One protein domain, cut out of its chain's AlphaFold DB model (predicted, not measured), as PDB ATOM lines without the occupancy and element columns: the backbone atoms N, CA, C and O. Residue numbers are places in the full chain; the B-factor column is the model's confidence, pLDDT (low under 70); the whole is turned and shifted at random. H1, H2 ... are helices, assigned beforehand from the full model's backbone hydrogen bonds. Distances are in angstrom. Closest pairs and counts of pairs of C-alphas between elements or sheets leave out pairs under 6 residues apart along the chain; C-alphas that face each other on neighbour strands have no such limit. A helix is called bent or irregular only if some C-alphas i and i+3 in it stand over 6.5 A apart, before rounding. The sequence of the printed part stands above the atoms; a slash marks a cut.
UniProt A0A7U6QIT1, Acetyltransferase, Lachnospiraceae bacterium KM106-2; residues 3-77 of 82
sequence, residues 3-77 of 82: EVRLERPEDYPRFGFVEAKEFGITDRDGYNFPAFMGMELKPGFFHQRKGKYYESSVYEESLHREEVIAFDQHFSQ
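Overview. This is residues 3 to 77 of the 82 residues of the protein "Acetyltransferase" of Lachnospiraceae bacterium KM106-2 (UniProt A0A7U6QIT1). You meet little regular structure: a body of loops with two short helices, residues 3 to 55, from which an arm, residues 56 to 77 with H3, sticks out and makes the length. The 75 printed residues hold H1, H2, H3 in that order and no named strand, all helix by class, with only 26 residues in named elements. The whole is loose, radius of gyration of the C-alphas 15.9 A, spanning 49 by 26 by 21 A.

Along the chain. Find C-alpha 9 at (7.271, -28.944, -42.317); H1 runs to residue 15. H2 is residues 20 to 23. H3, residues 61 to 75, covers 19.2 A and ends at (16.551, -46.907, -20.254). H1 is only just irregular, C-alphas 10 and 13 being 6.8 A apart; H3 is irregular, C-alphas 63 and 66 being 7.8 A apart.

Arrangement. The three helices are apart from each other. Residues 18 to 19 pair with 37 to 38, antiparallel, and 25 to 26 with 51 to 52, parallel. O i to N i+4 pairs within hydrogen-bond range number 0 of 3 in H1, with 2 of 4 for i+3, and 7 of 11 in H3; H2 is too short for any.

Size, cuts and confidence. Gln 48 and Gln 77 have the farthest C-alphas, 52.4 A apart. The printed part has no cut; the link from H2 to H3 is long, 37 residues. Confidence is under 70 at residues 3 to 10, 12, 61, 76 and 77.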
ATOM      1  N   GLU A   3       8.935 -21.620 -31.914       56.16
ATOM      2  CA  GLU A   3       9.792 -22.400 -32.803       56.16
ATOM      3  C   GLU A   3       9.265 -23.832 -32.818       56.16
ATOM      4  O   GLU A   3       8.921 -24.384 -31.769       56.16
ATOM      5  N   VAL A   4       9.212 -24.436 -34.000       56.31
ATOM      6  CA  VAL A   4       8.920 -25.859 -34.116       56.31
ATOM      7  C   VAL A   4       9.940 -26.481 -35.063       56.31
ATOM      8  O   VAL A   4       9.819 -26.333 -36.274       56.31
ATOM      9  N   ARG A   5      10.952 -27.172 -34.517       58.62
ATOM     10  CA  ARG A   5      11.795 -28.094 -35.296       58.62
ATOM     11  C   ARG A   5      10.967 -29.336 -35.594       58.62
ATOM     12  O   ARG A   5      10.580 -30.051 -34.673       58.62
ATOM     13  N   LEU A   6      10.650 -29.558 -36.865       56.81
ATOM     14  CA  LEU A   6       9.637 -30.531 -37.264       56.81
ATOM     15  C   LEU A   6      10.141 -31.539 -38.277       56.81
ATOM     16  O   LEU A   6      10.858 -31.201 -39.212       56.81
ATOM     17  N   GLU A   7       9.654 -32.765 -38.120       56.28
ATOM     18  CA  GLU A   7       9.925 -33.886 -39.019       56.28
ATOM     19  C   GLU A   7       9.147 -33.781 -40.347       56.28
ATOM     20  O   GLU A   7       9.506 -34.441 -41.318       56.28
ATOM     21  N   ARG A   8       8.093 -32.942 -40.403       66.62
ATOM     22  CA  ARG A   8       7.204 -32.740 -41.569       66.62
ATOM     23  C   ARG A   8       6.740 -31.285 -41.729       66.62
ATOM     24  O   ARG A   8       5.598 -30.970 -41.396       66.62
ATOM     25  N   PRO A   9       7.601 -30.367 -42.187       64.81
ATOM     26  CA  PRO A   9       7.271 -28.944 -42.317       64.81
ATOM     27  C   PRO A   9       6.059 -28.649 -43.225       64.81
ATOM     28  O   PRO A   9       5.369 -27.655 -43.015       64.81
ATOM     29  N   GLU A  10       5.740 -29.521 -44.182       69.88
ATOM     30  CA  GLU A  10       4.638 -29.384 -45.145       69.88
ATOM     31  C   GLU A  10       3.220 -29.376 -44.540       69.88
ATOM     32  O   GLU A  10       2.293 -28.841 -45.153       69.88
ATOM     33  N   ASP A  11       3.032 -29.927 -43.338       70.94
ATOM     34  CA  ASP A  11       1.711 -30.015 -42.698       70.94
ATOM     35  C   ASP A  11       1.333 -28.729 -41.930       70.94
ATOM     36  O   ASP A  11       0.154 -28.455 -41.683       70.94
ATOM     37  N   TYR A  12       2.324 -27.899 -41.595       68.12
ATOM     38  CA  TYR A  12       2.198 -26.774 -40.662       68.12
ATOM     39  C   TYR A  12       1.695 -25.438 -41.225       68.12
ATOM     40  O   TYR A  12       1.117 -24.674 -40.442       68.12
ATOM     41  N   PRO A  13       1.778 -25.149 -42.540       71.69
ATOM     42  CA  PRO A  13       1.114 -23.980 -43.115       71.69
ATOM     43  C   PRO A  13      -0.392 -23.946 -42.826       71.69
ATOM     44  O   PRO A  13      -0.987 -22.875 -42.725       71.69
ATOM     45  N   ARG A  14      -1.014 -25.115 -42.607       78.00
ATOM     46  CA  ARG A  14      -2.433 -25.245 -42.233       78.00
ATOM     47  C   ARG A  14      -2.765 -24.610 -40.882       78.00
ATOM     48  O   ARG A  14      -3.910 -24.230 -40.661       78.00
ATOM     49  N   PHE A  15      -1.778 -24.486 -39.998       76.00
ATOM     50  CA  PHE A  15      -1.922 -23.908 -38.662       76.00
ATOM     51  C   PHE A  15      -1.427 -22.455 -38.584       76.00
ATOM     52  O   PHE A  15      -1.344 -21.901 -37.493       76.00
ATOM     53  N   GLY A  16      -1.104 -21.831 -39.725       77.88
ATOM     54  CA  GLY A  16      -0.638 -20.442 -39.780       77.88
ATOM     55  C   GLY A  16       0.853 -20.259 -39.489       77.88
ATOM     56  O   GLY A  16       1.299 -19.129 -39.298       77.88
ATOM     57  N   PHE A  17       1.629 -21.347 -39.466       83.62
ATOM     58  CA  PHE A  17       3.085 -21.266 -39.404       83.62
ATOM     59  C   PHE A  17       3.654 -20.934 -40.780       83.62
ATOM     60  O   PHE A  17       3.232 -21.487 -41.797       83.62
ATOM     61  N   VAL A  18       4.657 -20.069 -40.792       85.88
ATOM     62  CA  VAL A  18       5.444 -19.726 -41.980       85.88
ATOM     63  C   VAL A  18       6.926 -19.846 -41.644       85.88
ATOM     64  O   VAL A  18       7.295 -19.903 -40.471       85.88
ATOM     65  N   GLU A  19       7.787 -19.902 -42.656       85.88
ATOM     66  CA  GLU A  19       9.231 -19.934 -42.423       85.88
ATOM     67  C   GLU A  19       9.674 -18.696 -41.630       85.88
ATOM     68  O   GLU A  19       9.269 -17.572 -41.928       85.88
ATOM     69  N   ALA A  20      10.541 -18.875 -40.632       85.31
ATOM     70  CA  ALA A  20      10.982 -17.779 -39.768       85.31
ATOM     71  C   ALA A  20      11.701 -16.652 -40.537       85.31
ATOM     72  O   ALA A  20      11.674 -15.492 -40.111       85.31
ATOM     73  N   LYS A  21      12.266 -16.968 -41.713       85.25
ATOM     74  CA  LYS A  21      12.848 -15.992 -42.645       85.25
ATOM     75  C   LYS A  21      11.853 -14.907 -43.072       85.25
ATOM     76  O   LYS A  21      12.272 -13.771 -43.278       85.25
ATOM     77  N   GLU A  22      10.556 -15.225 -43.156       86.88
ATOM     78  CA  GLU A  22       9.497 -14.272 -43.529       86.88
ATOM     79  C   GLU A  22       9.359 -13.158 -42.481       86.88
ATOM     80  O   GLU A  22       9.021 -12.019 -42.796       86.88
ATOM     81  N   PHE A  23       9.720 -13.457 -41.231       86.06
ATOM     82  CA  PHE A  23       9.785 -12.487 -40.140       86.06
ATOM     83  C   PHE A  23      11.161 -11.817 -40.010       86.06
ATOM     84  O   PHE A  23      11.387 -11.037 -39.085       86.06
ATOM     85  N   GLY A  24      12.106 -12.116 -40.905       85.88
ATOM     86  CA  GLY A  24      13.486 -11.645 -40.811       85.88
ATOM     87  C   GLY A  24      14.214 -12.188 -39.580       85.88
ATOM     88  O   GLY A  24      15.042 -11.479 -39.000       85.88
ATOM     89  N   ILE A  25      13.868 -13.409 -39.163       86.81
ATOM     90  CA  ILE A  25      14.470 -14.087 -38.017       86.81
ATOM     91  C   ILE A  25      15.381 -15.201 -38.510       86.81
ATOM     92  O   ILE A  25      15.085 -15.888 -39.484       86.81
ATOM     93  N   THR A  26      16.527 -15.329 -37.857       86.56
ATOM     94  CA  THR A  26      17.523 -16.368 -38.120       86.56
ATOM     95  C   THR A  26      17.811 -17.123 -36.831       86.56
ATOM     96  O   THR A  26      17.482 -16.637 -35.746       86.56
ATOM     97  N   ASP A  27      18.490 -18.258 -36.919       83.75
ATOM     98  CA  ASP A  27      19.113 -18.854 -35.738       83.75
ATOM     99  C   ASP A  27      20.246 -17.962 -35.173       83.75
ATOM    100  O   ASP A  27      20.532 -16.859 -35.673       83.75
ATOM    101  N   ARG A  28      20.899 -18.445 -34.109       82.25
ATOM    102  CA  ARG A  28      22.031 -17.778 -33.446       82.25
ATOM    103  C   ARG A  28      23.179 -17.444 -34.416       82.25
ATOM    104  O   ARG A  28      23.822 -16.394 -34.280       82.25
ATOM    105  N   ASP A  29      23.378 -18.274 -35.434       82.38
ATOM    106  CA  ASP A  29      24.487 -18.213 -36.384       82.38
ATOM    107  C   ASP A  29      24.127 -17.457 -37.676       82.38
ATOM    108  O   ASP A  29      25.011 -17.054 -38.429       82.38
ATOM    109  N   GLY A  30      22.850 -17.134 -37.883       83.62
ATOM    110  CA  GLY A  30      22.367 -16.425 -39.068       83.62
ATOM    111  C   GLY A  30      21.749 -17.331 -40.133       83.62
ATOM    112  O   GLY A  30      21.396 -16.837 -41.206       83.62
ATOM    113  N   TYR A  31      21.597 -18.625 -39.862       82.81
ATOM    114  CA  TYR A  31      21.015 -19.574 -40.798       82.81
ATOM    115  C   TYR A  31      19.488 -19.625 -40.699       82.81
ATOM    116  O   TYR A  31      18.860 -19.248 -39.705       82.81
ATOM    117  N   ASN A  32      18.896 -20.089 -41.795       83.38
ATOM    118  CA  ASN A  32      17.487 -20.418 -41.937       83.38
ATOM    119  C   ASN A  32      17.396 -21.758 -42.668       83.38
ATOM    120  O   ASN A  32      18.121 -21.986 -43.637       83.38
ATOM    121  N   PHE A  33      16.504 -22.633 -42.220       82.81
ATOM    122  CA  PHE A  33      16.258 -23.935 -42.835       82.81
ATOM    123  C   PHE A  33      14.745 -24.193 -42.919       82.81
ATOM    124  O   PHE A  33      14.002 -23.609 -42.137       82.81
ATOM    125  N   PRO A  34      14.257 -25.055 -43.832       76.75
ATOM    126  CA  PRO A  34      12.814 -25.233 -44.060       76.75
ATOM    127  C   PRO A  34      12.017 -25.702 -42.835       76.75
ATOM    128  O   PRO A  34      10.830 -25.429 -42.727       76.75
ATOM    129  N   ALA A  35      12.666 -26.399 -41.899       77.56
ATOM    130  CA  ALA A  35      12.057 -26.799 -40.632       77.56
ATOM    131  C   ALA A  35      12.086 -25.689 -39.562       77.56
ATOM    132  O   ALA A  35      11.577 -25.900 -38.469       77.56
ATOM    133  N   PHE A  36      12.675 -24.521 -39.841       83.00
ATOM    134  CA  PHE A  36      12.692 -23.371 -38.940       83.00
ATOM    135  C   PHE A  36      11.466 -22.496 -39.200       83.00
ATOM    136  O   PHE A  36      11.499 -21.501 -39.929       83.00
ATOM    137  N   MET A  37      10.347 -22.925 -38.627       83.31
ATOM    138  CA  MET A  37       9.045 -22.288 -38.789       83.31
ATOM    139  C   MET A  37       8.710 -21.427 -37.569       83.31
ATOM    140  O   MET A  37       9.094 -21.738 -36.440       83.31
ATOM    141  N   GLY A  38       7.954 -20.355 -37.789       83.75
ATOM    142  CA  GLY A  38       7.483 -19.455 -36.749       83.75
ATOM    143  C   GLY A  38       6.039 -19.021 -36.969       83.75
ATOM    144  O   GLY A  38       5.502 -19.060 -38.074       83.75
ATOM    145  N   MET A  39       5.412 -18.570 -35.886       85.12
ATOM    146  CA  MET A  39       4.097 -17.936 -35.908       85.12
ATOM    147  C   MET A  39       4.102 -16.706 -34.998       85.12
ATOM    148  O   MET A  39       4.649 -16.723 -33.884       85.12
ATOM    149  N   GLU A  40       3.485 -15.627 -35.471       84.50
ATOM    150  CA  GLU A  40       3.220 -14.445 -34.661       84.50
ATOM    151  C   GLU A  40       2.121 -14.728 -33.636       84.50
ATOM    152  O   GLU A  40       1.003 -15.086 -33.985       84.50
ATOM    153  N   LEU A  41       2.417 -14.501 -32.355       82.06
ATOM    154  CA  LEU A  41       1.399 -14.555 -31.295       82.06
ATOM    155  C   LEU A  41       0.532 -13.290 -31.258       82.06
ATOM    156  O   LEU A  41      -0.588 -13.306 -30.756       82.06
ATOM    157  N   LYS A  42       1.070 -12.180 -31.769       82.19
ATOM    158  CA  LYS A  42       0.369 -10.911 -31.935       82.19
ATOM    159  C   LYS A  42       0.620 -10.422 -33.362       82.19
ATOM    160  O   LYS A  42       1.792 -10.261 -33.705       82.19
ATOM    161  N   PRO A  43      -0.432 -10.157 -34.154       82.75
ATOM    162  CA  PRO A  43      -0.273  -9.694 -35.527       82.75
ATOM    163  C   PRO A  43       0.611  -8.449 -35.620       82.75
ATOM    164  O   PRO A  43       0.415  -7.479 -34.879       82.75
ATOM    165  N   GLY A  44       1.580  -8.481 -36.532       83.50
ATOM    166  CA  GLY A  44       2.485  -7.376 -36.833       83.50
ATOM    167  C   GLY A  44       3.571  -7.126 -35.789       83.50
ATOM    168  O   GLY A  44       4.179  -6.053 -35.785       83.50
ATOM    169  N   PHE A  45       3.832  -8.083 -34.901       82.06
ATOM    170  CA  PHE A  45       4.902  -7.977 -33.910       82.06
ATOM    171  C   PHE A  45       6.299  -7.913 -34.556       82.06
ATOM    172  O   PHE A  45       7.173  -7.200 -34.044       82.06
ATOM    173  N   PHE A  46       6.496  -8.606 -35.680       78.88
ATOM    174  CA  PHE A  46       7.760  -8.679 -36.416       78.88
ATOM    175  C   PHE A  46       7.860  -7.707 -37.597       78.88
ATOM    176  O   PHE A  46       8.955  -7.510 -38.111       78.88
ATOM    177  N   HIS A  47       6.791  -6.992 -37.975       81.50
ATOM    178  CA  HIS A  47       6.838  -6.025 -39.090       81.50
ATOM    179  C   HIS A  47       7.941  -4.957 -38.961       81.50
ATOM    180  O   HIS A  47       8.401  -4.425 -39.966       81.50
ATOM    181  N   GLN A  48       8.370  -4.633 -37.739       76.31
ATOM    182  CA  GLN A  48       9.429  -3.650 -37.478       76.31
ATOM    183  C   GLN A  48      10.648  -4.244 -36.761       76.31
ATOM    184  O   GLN A  48      11.535  -3.500 -36.345       76.31
ATOM    185  N   ARG A  49      10.706  -5.568 -36.567       75.94
ATOM    186  CA  ARG A  49      11.765  -6.214 -35.783       75.94
ATOM    187  C   ARG A  49      12.339  -7.405 -36.525       75.94
ATOM    188  O   ARG A  49      11.631  -8.359 -36.803       75.94
ATOM    189  N   LYS A  50      13.648  -7.353 -36.755       80.94
ATOM    190  CA  LYS A  50      14.466  -8.484 -37.196       80.94
ATOM    191  C   LYS A  50      15.327  -8.932 -36.027       80.94
ATOM    192  O   LYS A  50      15.662  -8.108 -35.170       80.94
ATOM    193  N   GLY A  51      15.685 -10.205 -35.968       83.88
ATOM    194  CA  GLY A  51      16.435 -10.698 -34.822       83.88
ATOM    195  C   GLY A  51      17.003 -12.088 -35.002       83.88
ATOM    196  O   GLY A  51      16.725 -12.778 -35.977       83.88
ATOM    197  N   LYS A  52      17.805 -12.478 -34.017       84.56
ATOM    198  CA  LYS A  52      18.330 -13.828 -33.887       84.56
ATOM    199  C   LYS A  52      17.562 -14.560 -32.805       84.56
ATOM    200  O   LYS A  52      17.278 -13.995 -31.746       84.56
ATOM    201  N   TYR A  53      17.225 -15.800 -33.091       82.06
ATOM    202  CA  TYR A  53      16.660 -16.711 -32.127       82.06
ATOM    203  C   TYR A  53      17.785 -17.381 -31.335       82.06
ATOM    204  O   TYR A  53      18.748 -17.890 -31.908       82.06
ATOM    205  N   TYR A  54      17.654 -17.348 -30.011       80.06
ATOM    206  CA  TYR A  54      18.561 -18.002 -29.078       80.06
ATOM    207  C   TYR A  54      17.755 -19.021 -28.281       80.06
ATOM    208  O   TYR A  54      16.838 -18.650 -27.545       80.06
ATOM    209  N   GLU A  55      18.095 -20.295 -28.449       76.12
ATOM    210  CA  GLU A  55      17.547 -21.374 -27.632       76.12
ATOM    211  C   GLU A  55      18.031 -21.241 -26.185       76.12
ATOM    212  O   GLU A  55      19.075 -20.648 -25.898       76.12
ATOM    213  N   SER A  56      17.265 -21.808 -25.252       79.12
ATOM    214  CA  SER A  56      17.742 -21.953 -23.879       79.12
ATOM    215  C   SER A  56      18.959 -22.875 -23.853       79.12
ATOM    216  O   SER A  56      18.965 -23.900 -24.536       79.12
ATOM    217  N   SER A  57      19.938 -22.564 -23.001       77.94
ATOM    218  CA  SER A  57      21.121 -23.406 -22.789       77.94
ATOM    219  C   SER A  57      20.765 -24.847 -22.412       77.94
ATOM    220  O   SER A  57      21.544 -25.746 -22.682       77.94
ATOM    221  N   VAL A  58      19.568 -25.090 -21.857       75.62
ATOM    222  CA  VAL A  58      19.032 -26.434 -21.560       75.62
ATOM    223  C   VAL A  58      18.989 -27.342 -22.801       75.62
ATOM    224  O   VAL A  58      19.175 -28.549 -22.681       75.62
ATOM    225  N   TYR A  59      18.802 -26.778 -23.995       70.44
ATOM    226  CA  TYR A  59      18.749 -27.524 -25.258       70.44
ATOM    227  C   TYR A  59      20.083 -27.542 -26.011       70.44
ATOM    228  O   TYR A  59      20.168 -28.061 -27.122       70.44
ATOM    229  N   GLU A  60      21.139 -26.982 -25.425       73.62
ATOM    230  CA  GLU A  60      22.450 -26.951 -26.049       73.62
ATOM    231  C   GLU A  60      23.113 -28.330 -25.967       73.62
ATOM    232  O   GLU A  60      23.643 -28.740 -24.935       73.62
ATOM    233  N   GLU A  61      23.071 -29.061 -27.085       69.62
ATOM    234  CA  GLU A  61      23.578 -30.434 -27.167       69.62
ATOM    235  C   GLU A  61      25.043 -30.531 -26.721       69.62
ATOM    236  O   GLU A  61      25.404 -31.461 -26.011       69.62
ATOM    237  N   SER A  62      25.885 -29.554 -27.070       74.19
ATOM    238  CA  SER A  62      27.300 -29.548 -26.677       74.19
ATOM    239  C   SER A  62      27.514 -29.524 -25.162       74.19
ATOM    240  O   SER A  62      28.536 -30.032 -24.707       74.19
ATOM    241  N   LEU A  63      26.571 -28.977 -24.388       74.44
ATOM    242  CA  LEU A  63      26.638 -28.954 -22.927       74.44
ATOM    243  C   LEU A  63      26.083 -30.237 -22.303       74.44
ATOM    244  O   LEU A  63      26.581 -30.665 -21.268       74.44
ATOM    245  N   HIS A  64      25.072 -30.858 -22.918       77.31
ATOM    246  CA  HIS A  64      24.299 -31.934 -22.278       77.31
ATOM    247  C   HIS A  64      24.459 -33.312 -22.925       77.31
ATOM    248  O   HIS A  64      23.880 -34.283 -22.444       77.31
ATOM    249  N   ARG A  65      25.259 -33.445 -23.987       80.06
ATOM    250  CA  ARG A  65      25.443 -34.710 -24.718       80.06
ATOM    251  C   ARG A  65      25.847 -35.873 -23.816       80.06
ATOM    252  O   ARG A  65      25.299 -36.962 -23.946       80.06
ATOM    253  N   GLU A  66      26.798 -35.654 -22.914       81.31
ATOM    254  CA  GLU A  66      27.299 -36.701 -22.015       81.31
ATOM    255  C   GLU A  66      26.235 -37.126 -20.995       81.31
ATOM    256  O   GLU A  66      26.042 -38.321 -20.767       81.31
ATOM    257  N   GLU A  67      25.485 -36.166 -20.453       81.44
ATOM    258  CA  GLU A  67      24.379 -36.415 -19.525       81.44
ATOM    259  C   GLU A  67      23.222 -37.155 -20.203       81.44
ATOM    260  O   GLU A  67      22.672 -38.094 -19.630       81.44
ATOM    261  N   VAL A  68      22.890 -36.791 -21.447       82.06
ATOM    262  CA  VAL A  68      21.862 -37.467 -22.250       82.06
ATOM    263  C   VAL A  68      22.271 -38.910 -22.557       82.06
ATOM    264  O   VAL A  68      21.450 -39.812 -22.409       82.06
ATOM    265  N   ILE A  69      23.534 -39.158 -22.922       83.38
ATOM    266  CA  ILE A  69      24.045 -40.520 -23.150       83.38
ATOM    267  C   ILE A  69      23.994 -41.343 -21.856       83.38
ATOM    268  O   ILE A  69      23.556 -42.493 -21.879       83.38
ATOM    269  N   ALA A  70      24.418 -40.770 -20.727       84.44
ATOM    270  CA  ALA A  70      24.353 -41.442 -19.431       84.44
ATOM    271  C   ALA A  70      22.901 -41.753 -19.027       84.44
ATOM    272  O   ALA A  70      22.608 -42.854 -18.562       84.44
ATOM    273  N   PHE A  71      21.978 -40.818 -19.261       83.38
ATOM    274  CA  PHE A  71      20.548 -41.004 -19.034       83.38
ATOM    275  C   PHE A  71      19.975 -42.139 -19.891       83.38
ATOM    276  O   PHE A  71      19.305 -43.019 -19.355       83.38
ATOM    277  N   ASP A  72      20.288 -42.182 -21.188       81.81
ATOM    278  CA  ASP A  72      19.792 -43.205 -22.121       81.81
ATOM    279  C   ASP A  72      20.256 -44.630 -21.747       81.81
ATOM    280  O   ASP A  72      19.495 -45.602 -21.834       81.81
ATOM    281  N   GLN A  73      21.464 -44.769 -21.185       81.12
ATOM    282  CA  GLN A  73      21.953 -46.047 -20.643       81.12
ATOM    283  C   GLN A  73      21.070 -46.599 -19.512       81.12
ATOM    284  O   GLN A  73      20.970 -47.819 -19.347       81.12
ATOM    285  N   HIS A  74      20.373 -45.739 -18.761       74.75
ATOM    286  CA  HIS A  74      19.419 -46.180 -17.741       74.75
ATOM    287  C   HIS A  74      18.113 -46.740 -18.336       74.75
ATOM    288  O   HIS A  74      17.461 -47.563 -17.686       74.75
ATOM    289  N   PHE A  75      17.745 -46.379 -19.573       72.25
ATOM    290  CA  PHE A  75      16.551 -46.907 -20.254       72.25
ATOM    291  C   PHE A  75      16.779 -48.283 -20.885       72.25
ATOM    292  O   PHE A  75      15.835 -49.071 -20.984       72.25
ATOM    293  N   SER A  76      18.032 -48.645 -21.184       60.41
ATOM    294  CA  SER A  76      18.403 -49.980 -21.689       60.41
ATOM    295  C   SER A  76      18.070 -51.140 -20.727       60.41
ATOM    296  O   SER A  76      18.137 -52.303 -21.120       60.41
ATOM    297  N   GLN A  77      17.653 -50.867 -19.482       58.75
ATOM    298  CA  GLN A  77      17.204 -51.890 -18.524       58.75
ATOM    299  C   GLN A  77      15.691 -52.186 -18.562       58.75
ATOM    300  O   GLN A  77      15.242 -53.123 -17.899       58.75
TER     301      GLN A  77